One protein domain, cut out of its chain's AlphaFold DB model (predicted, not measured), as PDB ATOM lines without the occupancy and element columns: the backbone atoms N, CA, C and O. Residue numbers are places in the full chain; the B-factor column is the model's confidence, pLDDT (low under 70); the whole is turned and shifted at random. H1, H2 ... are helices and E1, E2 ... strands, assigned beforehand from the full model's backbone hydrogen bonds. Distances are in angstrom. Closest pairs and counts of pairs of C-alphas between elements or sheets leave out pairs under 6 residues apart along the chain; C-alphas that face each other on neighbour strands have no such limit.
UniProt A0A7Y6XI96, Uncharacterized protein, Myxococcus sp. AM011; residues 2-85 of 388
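This is residues 2 to 85 of the 388 residues of an uncharacterized protein of Myxococcus sp. AM011 (UniProt A0A7Y6XI96). What shape? A strongly twisted three-stranded sheet has H1 and H3 over one face and H2 packed on E3. What parts? The printed part has 84 residues, with H1, E1, E2, E3, H2, H3, class mixed; E1 E2 E3 form an antiparallel meander. It is compact, radius of gyration of the C-alphas 12.0 A, spanning 39 by 26 by 23 A.

Where first? H1, residues 2 to 16, 21.6 A long, begins at C-alpha 2 (204.118, 178.051, 330.434). What follows? E1 is residues 23 to 27, E2 33 to 40, E3 47 to 54, H2 62 to 67, H3 71 to 83, ending at (187.309, 181.862, 335.495).

What pairs E1? E1 and E2 bring N 26 and O 34 within hydrogen-bond range, 3.0 A. And H1? H1 touches H3, closest C-alphas Val 16 and Leu 77, 6.1 A. Every helix O i to N i+4 pair is within range.

Any cut? The printed part has no cut. Low confidence? Residues 2, 29, 30, 43 are low.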
ATOM      1  N   ASN A   2     205.035 178.561 331.469       69.81
ATOM      2  CA  ASN A   2     204.118 178.051 330.434       69.81
ATOM      3  C   ASN A   2     203.626 176.599 330.635       69.81
ATOM      4  O   ASN A   2     202.482 176.289 330.320       69.81
ATOM      5  N   GLU A   3     204.442 175.708 331.204       78.44
ATOM      6  CA  GLU A   3     204.085 174.285 331.347       78.44
ATOM      7  C   GLU A   3     203.075 174.020 332.481       78.44
ATOM      8  O   GLU A   3     202.202 173.159 332.370       78.44
ATOM      9  N   ARG A   4     203.118 174.831 333.550       86.00
ATOM     10  CA  ARG A   4     202.173 174.746 334.676       86.00
ATOM     11  C   ARG A   4     200.753 175.131 334.255       86.00
ATOM     12  O   ARG A   4     199.810 174.452 334.651       86.00
ATOM     13  N   GLN A   5     200.609 176.188 333.449       87.19
ATOM     14  CA  GLN A   5     199.314 176.613 332.904       87.19
ATOM     15  C   GLN A   5     198.735 175.538 331.980       87.19
ATOM     16  O   GLN A   5     197.589 175.140 332.168       87.19
ATOM     17  N   ARG A   6     199.542 174.990 331.057       90.38
ATOM     18  CA  ARG A   6     199.114 173.898 330.166       90.38
ATOM     19  C   ARG A   6     198.629 172.678 330.949       90.38
ATOM     20  O   ARG A   6     197.563 172.150 330.653       90.38
ATOM     21  N   LYS A   7     199.360 172.273 331.996       93.00
ATOM     22  CA  LYS A   7     198.956 171.163 332.874       93.00
ATOM     23  C   LYS A   7     197.643 171.451 333.608       93.00
ATOM     24  O   LYS A   7     196.798 170.570 333.697       93.00
ATOM     25  N   GLN A   8     197.457 172.673 334.110       94.00
ATOM     26  CA  GLN A   8     196.220 173.080 334.781       94.00
ATOM     27  C   GLN A   8     195.011 173.043 333.835       94.00
ATOM     28  O   GLN A   8     193.971 172.506 334.209       94.00
ATOM     29  N   VAL A   9     195.157 173.572 332.616       95.56
ATOM     30  CA  VAL A   9     194.112 173.528 331.579       95.56
ATOM     31  C   VAL A   9     193.791 172.084 331.204       95.56
ATOM     32  O   VAL A   9     192.619 171.723 331.171       95.56
ATOM     33  N   LYS A  10     194.815 171.241 331.010       96.06
ATOM     34  CA  LYS A  10     194.630 169.827 330.660       96.06
ATOM     35  C   LYS A  10     193.835 169.067 331.719       96.06
ATOM     36  O   LYS A  10     192.844 168.439 331.379       96.06
ATOM     37  N   VAL A  11     194.205 169.193 332.996       96.88
ATOM     38  CA  VAL A  11     193.490 168.525 334.101       96.88
ATOM     39  C   VAL A  11     192.024 168.957 334.163       96.88
ATOM     40  O   VAL A  11     191.139 168.132 334.373       96.88
ATOM     41  N   LEU A  12     191.745 170.249 333.977       96.88
ATOM     42  CA  LEU A  12     190.372 170.747 333.987       96.88
ATOM     43  C   LEU A  12     189.574 170.246 332.773       96.88
ATOM     44  O   LEU A  12     188.419 169.851 332.922       96.88
ATOM     45  N   ALA A  13     190.190 170.225 331.591       96.75
ATOM     46  CA  ALA A  13     189.580 169.692 330.381       96.75
ATOM     47  C   ALA A  13     189.296 168.184 330.500       96.75
ATOM     48  O   ALA A  13     188.182 167.773 330.200       96.75
ATOM     49  N   GLU A  14     190.218 167.382 331.042       97.62
ATOM     50  CA  GLU A  14     190.013 165.947 331.328       97.62
ATOM     51  C   GLU A  14     188.836 165.700 332.284       97.62
ATOM     52  O   GLU A  14     188.101 164.723 332.143       97.62
ATOM     53  N   GLN A  15     188.618 166.596 333.252       96.81
ATOM     54  CA  GLN A  15     187.478 166.508 334.165       96.81
ATOM     55  C   GLN A  15     186.148 166.827 333.478       96.81
ATOM     56  O   GLN A  15     185.162 166.129 333.710       96.81
ATOM     57  N   VAL A  16     186.100 167.893 332.673       97.19
ATOM     58  CA  VAL A  16     184.852 168.367 332.050       97.19
ATOM     59  C   VAL A  16     184.475 167.524 330.828       97.19
ATOM     60  O   VAL A  16     183.302 167.202 330.653       97.19
ATOM     61  N   LEU A  17     185.456 167.114 330.022       96.19
ATOM     62  CA  LEU A  17     185.289 166.292 328.815       96.19
ATOM     63  C   LEU A  17     185.348 164.783 329.110       96.19
ATOM     64  O   LEU A  17     185.525 163.969 328.205       96.19
ATOM     65  N   LYS A  18     185.201 164.385 330.378       94.50
ATOM     66  CA  LYS A  18     185.261 162.982 330.788       94.50
ATOM     67  C   LYS A  18     184.281 162.131 329.973       94.50
ATOM     68  O   LYS A  18     183.084 162.405 329.950       94.50
ATOM     69  N   GLY A  19     184.799 161.066 329.363       91.94
ATOM     70  CA  GLY A  19     184.017 160.127 328.555       91.94
ATOM     71  C   GLY A  19     183.781 160.561 327.107       91.94
ATOM     72  O   GLY A  19     183.181 159.792 326.367       91.94
ATOM     73  N   ALA A  20     184.258 161.741 326.696       91.69
ATOM     74  CA  ALA A  20     184.136 162.214 325.317       91.69
ATOM     75  C   ALA A  20     185.333 161.839 324.423       91.69
ATOM     76  O   ALA A  20     185.202 161.826 323.204       91.69
ATOM     77  N   GLY A  21     186.490 161.534 325.015       90.94
ATOM     78  CA  GLY A  21     187.704 161.151 324.296       90.94
ATOM     79  C   GLY A  21     188.970 161.583 325.031       90.94
ATOM     80  O   GLY A  21     188.910 162.093 326.154       90.94
ATOM     81  N   ASP A  22     190.110 161.388 324.377       95.25
ATOM     82  CA  ASP A  22     191.412 161.822 324.879       95.25
ATOM     83  C   ASP A  22     191.575 163.335 324.711       95.25
ATOM     84  O   ASP A  22     191.271 163.900 323.666       95.25
ATOM     85  N   VAL A  23     192.036 164.014 325.760       96.88
ATOM     86  CA  VAL A  23     192.120 165.479 325.787       96.88
ATOM     87  C   VAL A  23     193.455 165.977 325.250       96.88
ATOM     88  O   VAL A  23     194.530 165.557 325.696       96.88
ATOM     89  N   VAL A  24     193.380 166.987 324.386       95.31
ATOM     90  CA  VAL A  24     194.530 167.740 323.880       95.31
ATOM     91  C   VAL A  24     194.443 169.210 324.274       95.31
ATOM     92  O   VAL A  24     193.358 169.778 324.400       95.31
ATOM     93  N   VAL A  25     195.607 169.814 324.520       94.75
ATOM     94  CA  VAL A  25     195.742 171.231 324.875       94.75
ATOM     95  C   VAL A  25     196.941 171.821 324.154       94.75
ATOM     96  O   VAL A  25     198.068 171.339 324.330       94.75
ATOM     97  N   GLU A  26     196.721 172.898 323.414       90.00
ATOM     98  CA  GLU A  26     197.727 173.571 322.588       90.00
ATOM     99  C   GLU A  26     197.621 175.092 322.732       90.00
ATOM    100  O   GLU A  26     196.699 175.606 323.362       90.00
ATOM    101  N   TRP A  27     198.611 175.822 322.219       85.94
ATOM    102  CA  TRP A  27     198.549 177.281 322.174       85.94
ATOM    103  C   TRP A  27     197.819 177.708 320.904       85.94
ATOM    104  O   TRP A  27     198.259 177.363 319.811       85.94
ATOM    105  N   GLY A  28     196.748 178.479 321.065       75.00
ATOM    106  CA  GLY A  28     196.117 179.215 319.982       75.00
ATOM    107  C   GLY A  28     197.023 180.339 319.475       75.00
ATOM    108  O   GLY A  28     197.969 180.776 320.145       75.00
ATOM    109  N   SER A  29     196.724 180.822 318.273       64.81
ATOM    110  CA  SER A  29     197.465 181.904 317.615       64.81
ATOM    111  C   SER A  29     197.320 183.259 318.316       64.81
ATOM    112  O   SER A  29     198.149 184.140 318.121       64.81
ATOM    113  N   ASP A  30     196.309 183.417 319.171       69.44
ATOM    114  CA  ASP A  30     196.080 184.591 320.020       69.44
ATOM    115  C   ASP A  30     196.856 184.540 321.353       69.44
ATOM    116  O   ASP A  30     196.679 185.389 322.232       69.44
ATOM    117  N   GLY A  31     197.699 183.518 321.530       81.19
ATOM    118  CA  GLY A  31     198.485 183.301 322.734       81.19
ATOM    119  C   GLY A  31     197.688 182.725 323.904       81.19
ATOM    120  O   GLY A  31     198.268 182.559 324.979       81.19
ATOM    121  N   HIS A  32     196.405 182.396 323.746       88.75
ATOM    122  CA  HIS A  32     195.642 181.654 324.745       88.75
ATOM    123  C   HIS A  32     195.828 180.144 324.570       88.75
ATOM    124  O   HIS A  32     196.269 179.667 323.531       88.75
ATOM    125  N   LEU A  33     195.565 179.372 325.625       92.44
ATOM    126  CA  LEU A  33     195.556 177.915 325.500       92.44
ATOM    127  C   LEU A  33     194.177 177.502 325.006       92.44
ATOM    128  O   LEU A  33     193.171 177.951 325.552       92.44
ATOM    129  N   GLU A  34     194.145 176.610 324.034       94.50
ATOM    130  CA  GLU A  34     192.928 175.963 323.581       94.50
ATOM    131  C   GLU A  34     192.926 174.504 324.030       94.50
ATOM    132  O   GLU A  34     193.972 173.854 324.104       94.50
ATOM    133  N   ALA A  35     191.745 173.999 324.371       96.19
ATOM    134  CA  ALA A  35     191.501 172.631 324.784       96.19
ATOM    135  C   ALA A  35     190.448 171.983 323.884       96.19
ATOM    136  O   ALA A  35     189.528 172.636 323.377       96.19
ATOM    137  N   GLY A  36     190.580 170.674 323.722       96.25
ATOM    138  CA  GLY A  36     189.634 169.870 322.974       96.25
ATOM    139  C   GLY A  36     189.972 168.391 323.051       96.25
ATOM    140  O   GLY A  36     190.493 167.930 324.069       96.25
ATOM    141  N   LEU A  37     189.668 167.654 321.987       95.88
ATOM    142  CA  LEU A  37     189.810 166.199 321.941       95.88
ATOM    143  C   LEU A  37     190.769 165.767 320.836       95.88
ATOM    144  O   LEU A  37     190.899 166.460 319.830       95.88
ATOM    145  N   THR A  38     191.417 164.620 321.003       92.50
ATOM    146  CA  THR A  38     192.071 163.937 319.893       92.50
ATOM    147  C   THR A  38     191.086 163.011 319.195       92.50
ATOM    148  O   THR A  38     190.352 162.276 319.854       92.50
ATOM    149  N   GLN A  39     191.101 163.012 317.871       87.56
ATOM    150  CA  GLN A  39     190.339 162.089 317.035       87.56
ATOM    151  C   GLN A  39     191.313 161.319 316.151       87.56
ATOM    152  O   GLN A  39     192.274 161.910 315.680       87.56
ATOM    153  N   VAL A  40     191.092 160.027 315.926       83.69
ATOM    154  CA  VAL A  40     191.877 159.287 314.931       83.69
ATOM    155  C   VAL A  40     191.139 159.365 313.605       83.69
ATOM    156  O   VAL A  40     189.941 159.088 313.551       83.69
ATOM    157  N   ASP A  41     191.846 159.783 312.568       74.62
ATOM    158  CA  ASP A  41     191.373 159.693 311.198       74.62
ATOM    159  C   ASP A  41     191.341 158.216 310.778       74.62
ATOM    160  O   ASP A  41     192.363 157.531 310.833       74.62
ATOM    161  N   GLU A  42     190.167 157.689 310.431       77.31
ATOM    162  CA  GLU A  42     190.008 156.250 310.169       77.31
ATOM    163  C   GLU A  42     190.653 155.805 308.846       77.31
ATOM    164  O   GLU A  42     190.988 154.629 308.705       77.31
ATOM    165  N   GLU A  43     190.849 156.723 307.896       67.69
ATOM    166  CA  GLU A  43     191.417 156.419 306.579       67.69
ATOM    167  C   GLU A  43     192.947 156.485 306.595       67.69
ATOM    168  O   GLU A  43     193.622 155.611 306.047       67.69
ATOM    169  N   THR A  44     193.502 157.493 307.266       72.69
ATOM    170  CA  THR A  44     194.947 157.767 307.295       72.69
ATOM    171  C   THR A  44     195.635 157.258 308.564       72.69
ATOM    172  O   THR A  44     196.852 157.067 308.581       72.69
ATOM    173  N   GLY A  45     194.876 157.006 309.636       77.25
ATOM    174  CA  GLY A  45     195.398 156.617 310.948       77.25
ATOM    175  C   GLY A  45     196.041 157.765 311.736       77.25
ATOM    176  O   GLY A  45     196.637 157.523 312.789       77.25
ATOM    177  N   GLU A  46     195.950 159.007 311.255       75.31
ATOM    178  CA  GLU A  46     196.518 160.173 311.930       75.31
ATOM    179  C   GLU A  46     195.760 160.534 313.215       75.31
ATOM    180  O   GLU A  46     194.532 160.490 313.273       75.31
ATOM    181  N   VAL A  47     196.490 160.956 314.254       82.75
ATOM    182  CA  VAL A  47     195.902 161.487 315.494       82.75
ATOM    183  C   VAL A  47     195.735 162.999 315.371       82.75
ATOM    184  O   VAL A  47     196.710 163.735 315.249       82.75
ATOM    185  N   LEU A  48     194.492 163.463 315.440       78.69
ATOM    186  CA  LEU A  48     194.086 164.822 315.108       78.69
ATOM    187  C   LEU A  48     193.712 165.621 316.346       78.69
ATOM    188  O   LEU A  48     192.807 165.228 317.080       78.69
ATOM    189  N   SER A  49     194.322 166.789 316.525       88.50
ATOM    190  CA  SER A  49     193.938 167.735 317.574       88.50
ATOM    191  C   SER A  49     192.693 168.537 317.174       88.50
ATOM    192  O   SER A  49     192.745 169.407 316.307       88.50
ATOM    193  N   ARG A  50     191.555 168.292 317.832       88.62
ATOM    194  CA  ARG A  50     190.290 169.019 317.638       88.62
ATOM    195  C   ARG A  50     190.068 170.006 318.773       88.62
ATOM    196  O   ARG A  50     189.379 169.695 319.740       88.62
ATOM    197  N   LEU A  51     190.669 171.187 318.666       91.25
ATOM    198  CA  LEU A  51     190.570 172.266 319.653       91.25
ATOM    199  C   LEU A  51     189.275 173.067 319.447       91.25
ATOM    200  O   LEU A  51     188.956 173.444 318.320       91.25
ATOM    201  N   PHE A  52     188.512 173.318 320.515       91.50
ATOM    202  CA  PHE A  52     187.231 174.036 320.403       91.50
ATOM    203  C   PHE A  52     186.882 174.943 321.594       91.50
ATOM    204  O   PHE A  52     185.887 175.663 321.509       91.50
ATOM    205  N   VAL A  53     187.683 174.978 322.669       95.69
ATOM    206  CA  VAL A  53     187.484 175.888 323.818       95.69
ATOM    207  C   VAL A  53     188.772 176.625 324.173       95.69
ATOM    208  O   VAL A  53     189.799 175.980 324.347       95.69
ATOM    209  N   SER A  54     188.718 177.945 324.366       93.56
ATOM    210  CA  SER A  54     189.882 178.770 324.733       93.56
ATOM    211  C   SER A  54     189.895 179.178 326.213       93.56
ATOM    212  O   SER A  54     188.856 179.309 326.865       93.56
ATOM    213  N   THR A  55     191.086 179.458 326.758       94.19
ATOM    214  CA  THR A  55     191.254 180.049 328.098       94.19
ATOM    215  C   THR A  55     190.750 181.481 328.242       94.19
ATOM    216  O   THR A  55     190.709 181.983 329.365       94.19
ATOM    217  N   ARG A  56     190.317 182.130 327.155       90.31
ATOM    218  CA  ARG A  56     189.533 183.378 327.223       90.31
ATOM    219  C   ARG A  56     188.117 183.155 327.757       90.31
ATOM    220  O   ARG A  56     187.493 184.094 328.244       90.31
ATOM    221  N   GLY A  57     187.642 181.913 327.716       92.88
ATOM    222  CA  GLY A  57     186.325 181.521 328.191       92.88
ATOM    223  C   GLY A  57     185.242 181.495 327.117       92.88
ATOM    224  O   GLY A  57     184.066 181.611 327.446       92.88
ATOM    225  N   ASP A  58     185.633 181.327 325.858       92.38
ATOM    226  CA  ASP A  58     184.758 181.153 324.706       92.38
ATOM    227  C   ASP A  58     184.934 179.773 324.055       92.38
ATOM    228  O   ASP A  58     186.005 179.154 324.092       92.38
ATOM    229  N   VAL A  59     183.853 179.289 323.440       92.62
ATOM    230  CA  VAL A  59     183.878 178.127 322.549       92.62
ATOM    231  C   VAL A  59     184.292 178.629 321.165       92.62
ATOM    232  O   VAL A  59     183.467 179.140 320.413       92.62
ATOM    233  N   VAL A  60     185.580 178.511 320.838       84.44
ATOM    234  CA  VAL A  60     186.165 179.035 319.589       84.44
ATOM    235  C   VAL A  60     185.668 178.304 318.339       84.44
ATOM    236  O   VAL A  60     185.683 178.875 317.252       84.44
ATOM    237  N   ARG A  61     185.199 177.056 318.481       85.69
ATOM    238  CA  ARG A  61     184.617 176.257 317.384       85.69
ATOM    239  C   ARG A  61     183.319 175.566 317.829       85.69
ATOM    240  O   ARG A  61     183.312 174.361 318.092       85.69
ATOM    241  N   PRO A  62     182.194 176.299 317.938       84.12
ATOM    242  CA  PRO A  62     180.947 175.753 318.482       84.12
ATOM    243  C   PRO A  62     180.318 174.681 317.584       84.12
ATOM    244  O   PRO A  62     179.706 173.738 318.083       84.12
ATOM    245  N   ARG A  63     180.509 174.772 316.259       81.19
ATOM    246  CA  ARG A  63     180.037 173.758 315.302       81.19
ATOM    247  C   ARG A  63     180.786 172.436 315.466       81.19
ATOM    248  O   ARG A  63     180.141 171.391 315.543       81.19
ATOM    249  N   LEU A  64     182.113 172.483 315.595       83.50
ATOM    250  CA  LEU A  64     182.933 171.315 315.912       83.50
ATOM    251  C   LEU A  64     182.505 170.657 317.232       83.50
ATOM    252  O   LEU A  64     182.268 169.450 317.266       83.50
ATOM    253  N   ALA A  65     182.321 171.443 318.298       90.19
ATOM    254  CA  ALA A  65     181.860 170.926 319.588       90.19
ATOM    255  C   ALA A  65     180.482 170.241 319.492       90.19
ATOM    256  O   ALA A  65     180.262 169.196 320.107       90.19
ATOM    257  N   ALA A  66     179.558 170.794 318.698       89.00
ATOM    258  CA  ALA A  66     178.259 170.177 318.439       89.00
ATOM    259  C   ALA A  66     178.382 168.855 317.666       89.00
ATOM    260  O   ALA A  66     177.735 167.877 318.037       89.00
ATOM    261  N   ARG A  67     179.241 168.794 316.641       85.75
ATOM    262  CA  ARG A  67     179.483 167.580 315.840       85.75
ATOM    263  C   ARG A  67     180.086 166.446 316.670       85.75
ATOM    264  O   ARG A  67     179.702 165.296 316.494       85.75
ATOM    265  N   LEU A  68     180.981 166.781 317.596       88.25
ATOM    266  CA  LEU A  68     181.579 165.833 318.539       88.25
ATOM    267  C   LEU A  68     180.623 165.426 319.678       88.25
ATOM    268  O   LEU A  68     180.997 164.634 320.535       88.25
ATOM    269  N   GLY A  69     179.399 165.969 319.724       94.12
ATOM    270  CA  GLY A  69     178.415 165.654 320.764       94.12
ATOM    271  C   GLY A  69     178.722 166.264 322.137       94.12
ATOM    272  O   GLY A  69     178.102 165.882 323.125       94.12
ATOM    273  N   VAL A  70     179.646 167.229 322.211       96.50
ATOM    274  CA  VAL A  70     180.167 167.802 323.469       96.50
ATOM    275  C   VAL A  70     179.789 169.268 323.683       96.50
ATOM    276  O   VAL A  70     180.372 169.923 324.540       96.50
ATOM    277  N   ALA A  71     178.812 169.814 322.951       95.62
ATOM    278  CA  ALA A  71     178.456 171.239 323.014       95.62
ATOM    279  C   ALA A  71     178.225 171.758 324.451       95.62
ATOM    280  O   ALA A  71     178.800 172.768 324.849       95.62
ATOM    281  N   ALA A  72     177.454 171.033 325.268       97.00
ATOM    282  CA  ALA A  72     177.205 171.426 326.657       97.00
ATOM    283  C   ALA A  72     178.473 171.365 327.533       97.00
ATOM    284  O   ALA A  72     178.678 172.218 328.398       97.00
ATOM    285  N   GLN A  73     179.344 170.376 327.302       98.00
ATOM    286  CA  GLN A  73     180.620 170.260 328.011       98.00
ATOM    287  C   GLN A  73     181.603 171.351 327.571       98.00
ATOM    288  O   GLN A  73     182.358 171.852 328.399       98.00
ATOM    289  N   ALA A  74     181.572 171.750 326.298       96.94
ATOM    290  CA  ALA A  74     182.385 172.836 325.767       96.94
ATOM    291  C   ALA A  74     182.024 174.178 326.423       96.94
ATOM    292  O   ALA A  74     182.918 174.879 326.884       96.94
ATOM    293  N   GLU A  75     180.733 174.491 326.559       97.81
ATOM    294  CA  GLU A  75     180.254 175.693 327.265       97.81
ATOM    295  C   GLU A  75     180.634 175.690 328.758       97.81
ATOM    296  O   GLU A  75     181.064 176.702 329.320       97.81
ATOM    297  N   GLU A  76     180.524 174.535 329.426       97.69
ATOM    298  CA  GLU A  76     180.990 174.375 330.810       97.69
ATOM    299  C   GLU A  76     182.500 174.606 330.925       97.69
ATOM    300  O   GLU A  76     182.956 175.338 331.811       97.69
ATOM    301  N   LEU A  77     183.276 173.994 330.029       97.88
ATOM    302  CA  LEU A  77     184.725 174.118 330.004       97.88
ATOM    303  C   LEU A  77     185.134 175.570 329.743       97.88
ATOM    304  O   LEU A  77     185.999 176.078 330.454       97.88
ATOM    305  N   ALA A  78     184.470 176.255 328.809       97.31
ATOM    306  CA  ALA A  78     184.702 177.660 328.491       97.31
ATOM    307  C   ALA A  78     184.532 178.525 329.743       97.31
ATOM    308  O   ALA A  78     185.459 179.218 330.168       97.31
ATOM    309  N   ARG A  79     183.402 178.379 330.442       97.56
ATOM    310  CA  ARG A  79     183.136 179.125 331.679       97.56
ATOM    311  C   ARG A  79     184.208 178.895 332.745       97.56
ATOM    312  O   ARG A  79     184.663 179.848 333.382       97.56
ATOM    313  N   ARG A  80     184.624 177.640 332.954       97.81
ATOM    314  CA  ARG A  80     185.642 177.300 333.962       97.81
ATOM    315  C   ARG A  80     187.027 177.796 333.578       97.81
ATOM    316  O   ARG A  80     187.738 178.295 334.447       97.81
ATOM    317  N   LEU A  81     187.407 177.680 332.308       96.25
ATOM    318  CA  LEU A  81     188.692 178.172 331.824       96.25
ATOM    319  C   LEU A  81     188.765 179.703 331.889       96.25
ATOM    320  O   LEU A  81     189.761 180.226 332.388       96.25
ATOM    321  N   GLY A  82     187.698 180.415 331.514       93.62
ATOM    322  CA  GLY A  82     187.615 181.873 331.656       93.62
ATOM    323  C   GLY A  82     187.732 182.340 333.114       93.62
ATOM    324  O   GLY A  82     188.388 183.342 333.408       93.62
ATOM    325  N   ALA A  83     187.189 181.570 334.065       96.12
ATOM    326  CA  ALA A  83     187.309 181.862 335.495       96.12
ATOM    327  C   ALA A  83     188.752 181.759 336.027       96.12
ATOM    328  O   ALA A  83     189.073 182.399 337.032       96.12
ATOM    329  N   LEU A  84     189.638 181.009 335.355       93.06
ATOM    330  CA  LEU A  84     191.052 180.924 335.732       93.06
ATOM    331  C   LEU A  84     191.821 182.221 335.455       93.06
ATOM    332  O   LEU A  84     192.902 182.400 336.018       93.06
ATOM    333  N   LYS A  85     191.293 183.107 334.591       90.50
ATOM    334  CA  LYS A  85     191.919 184.382 334.195       90.50
ATOM    335  C   LYS A  85     193.399 184.216 333.831       90.50
ATOM    336  O   LYS A  85     194.252 185.003 334.246       90.50
TER     337      LYS A  85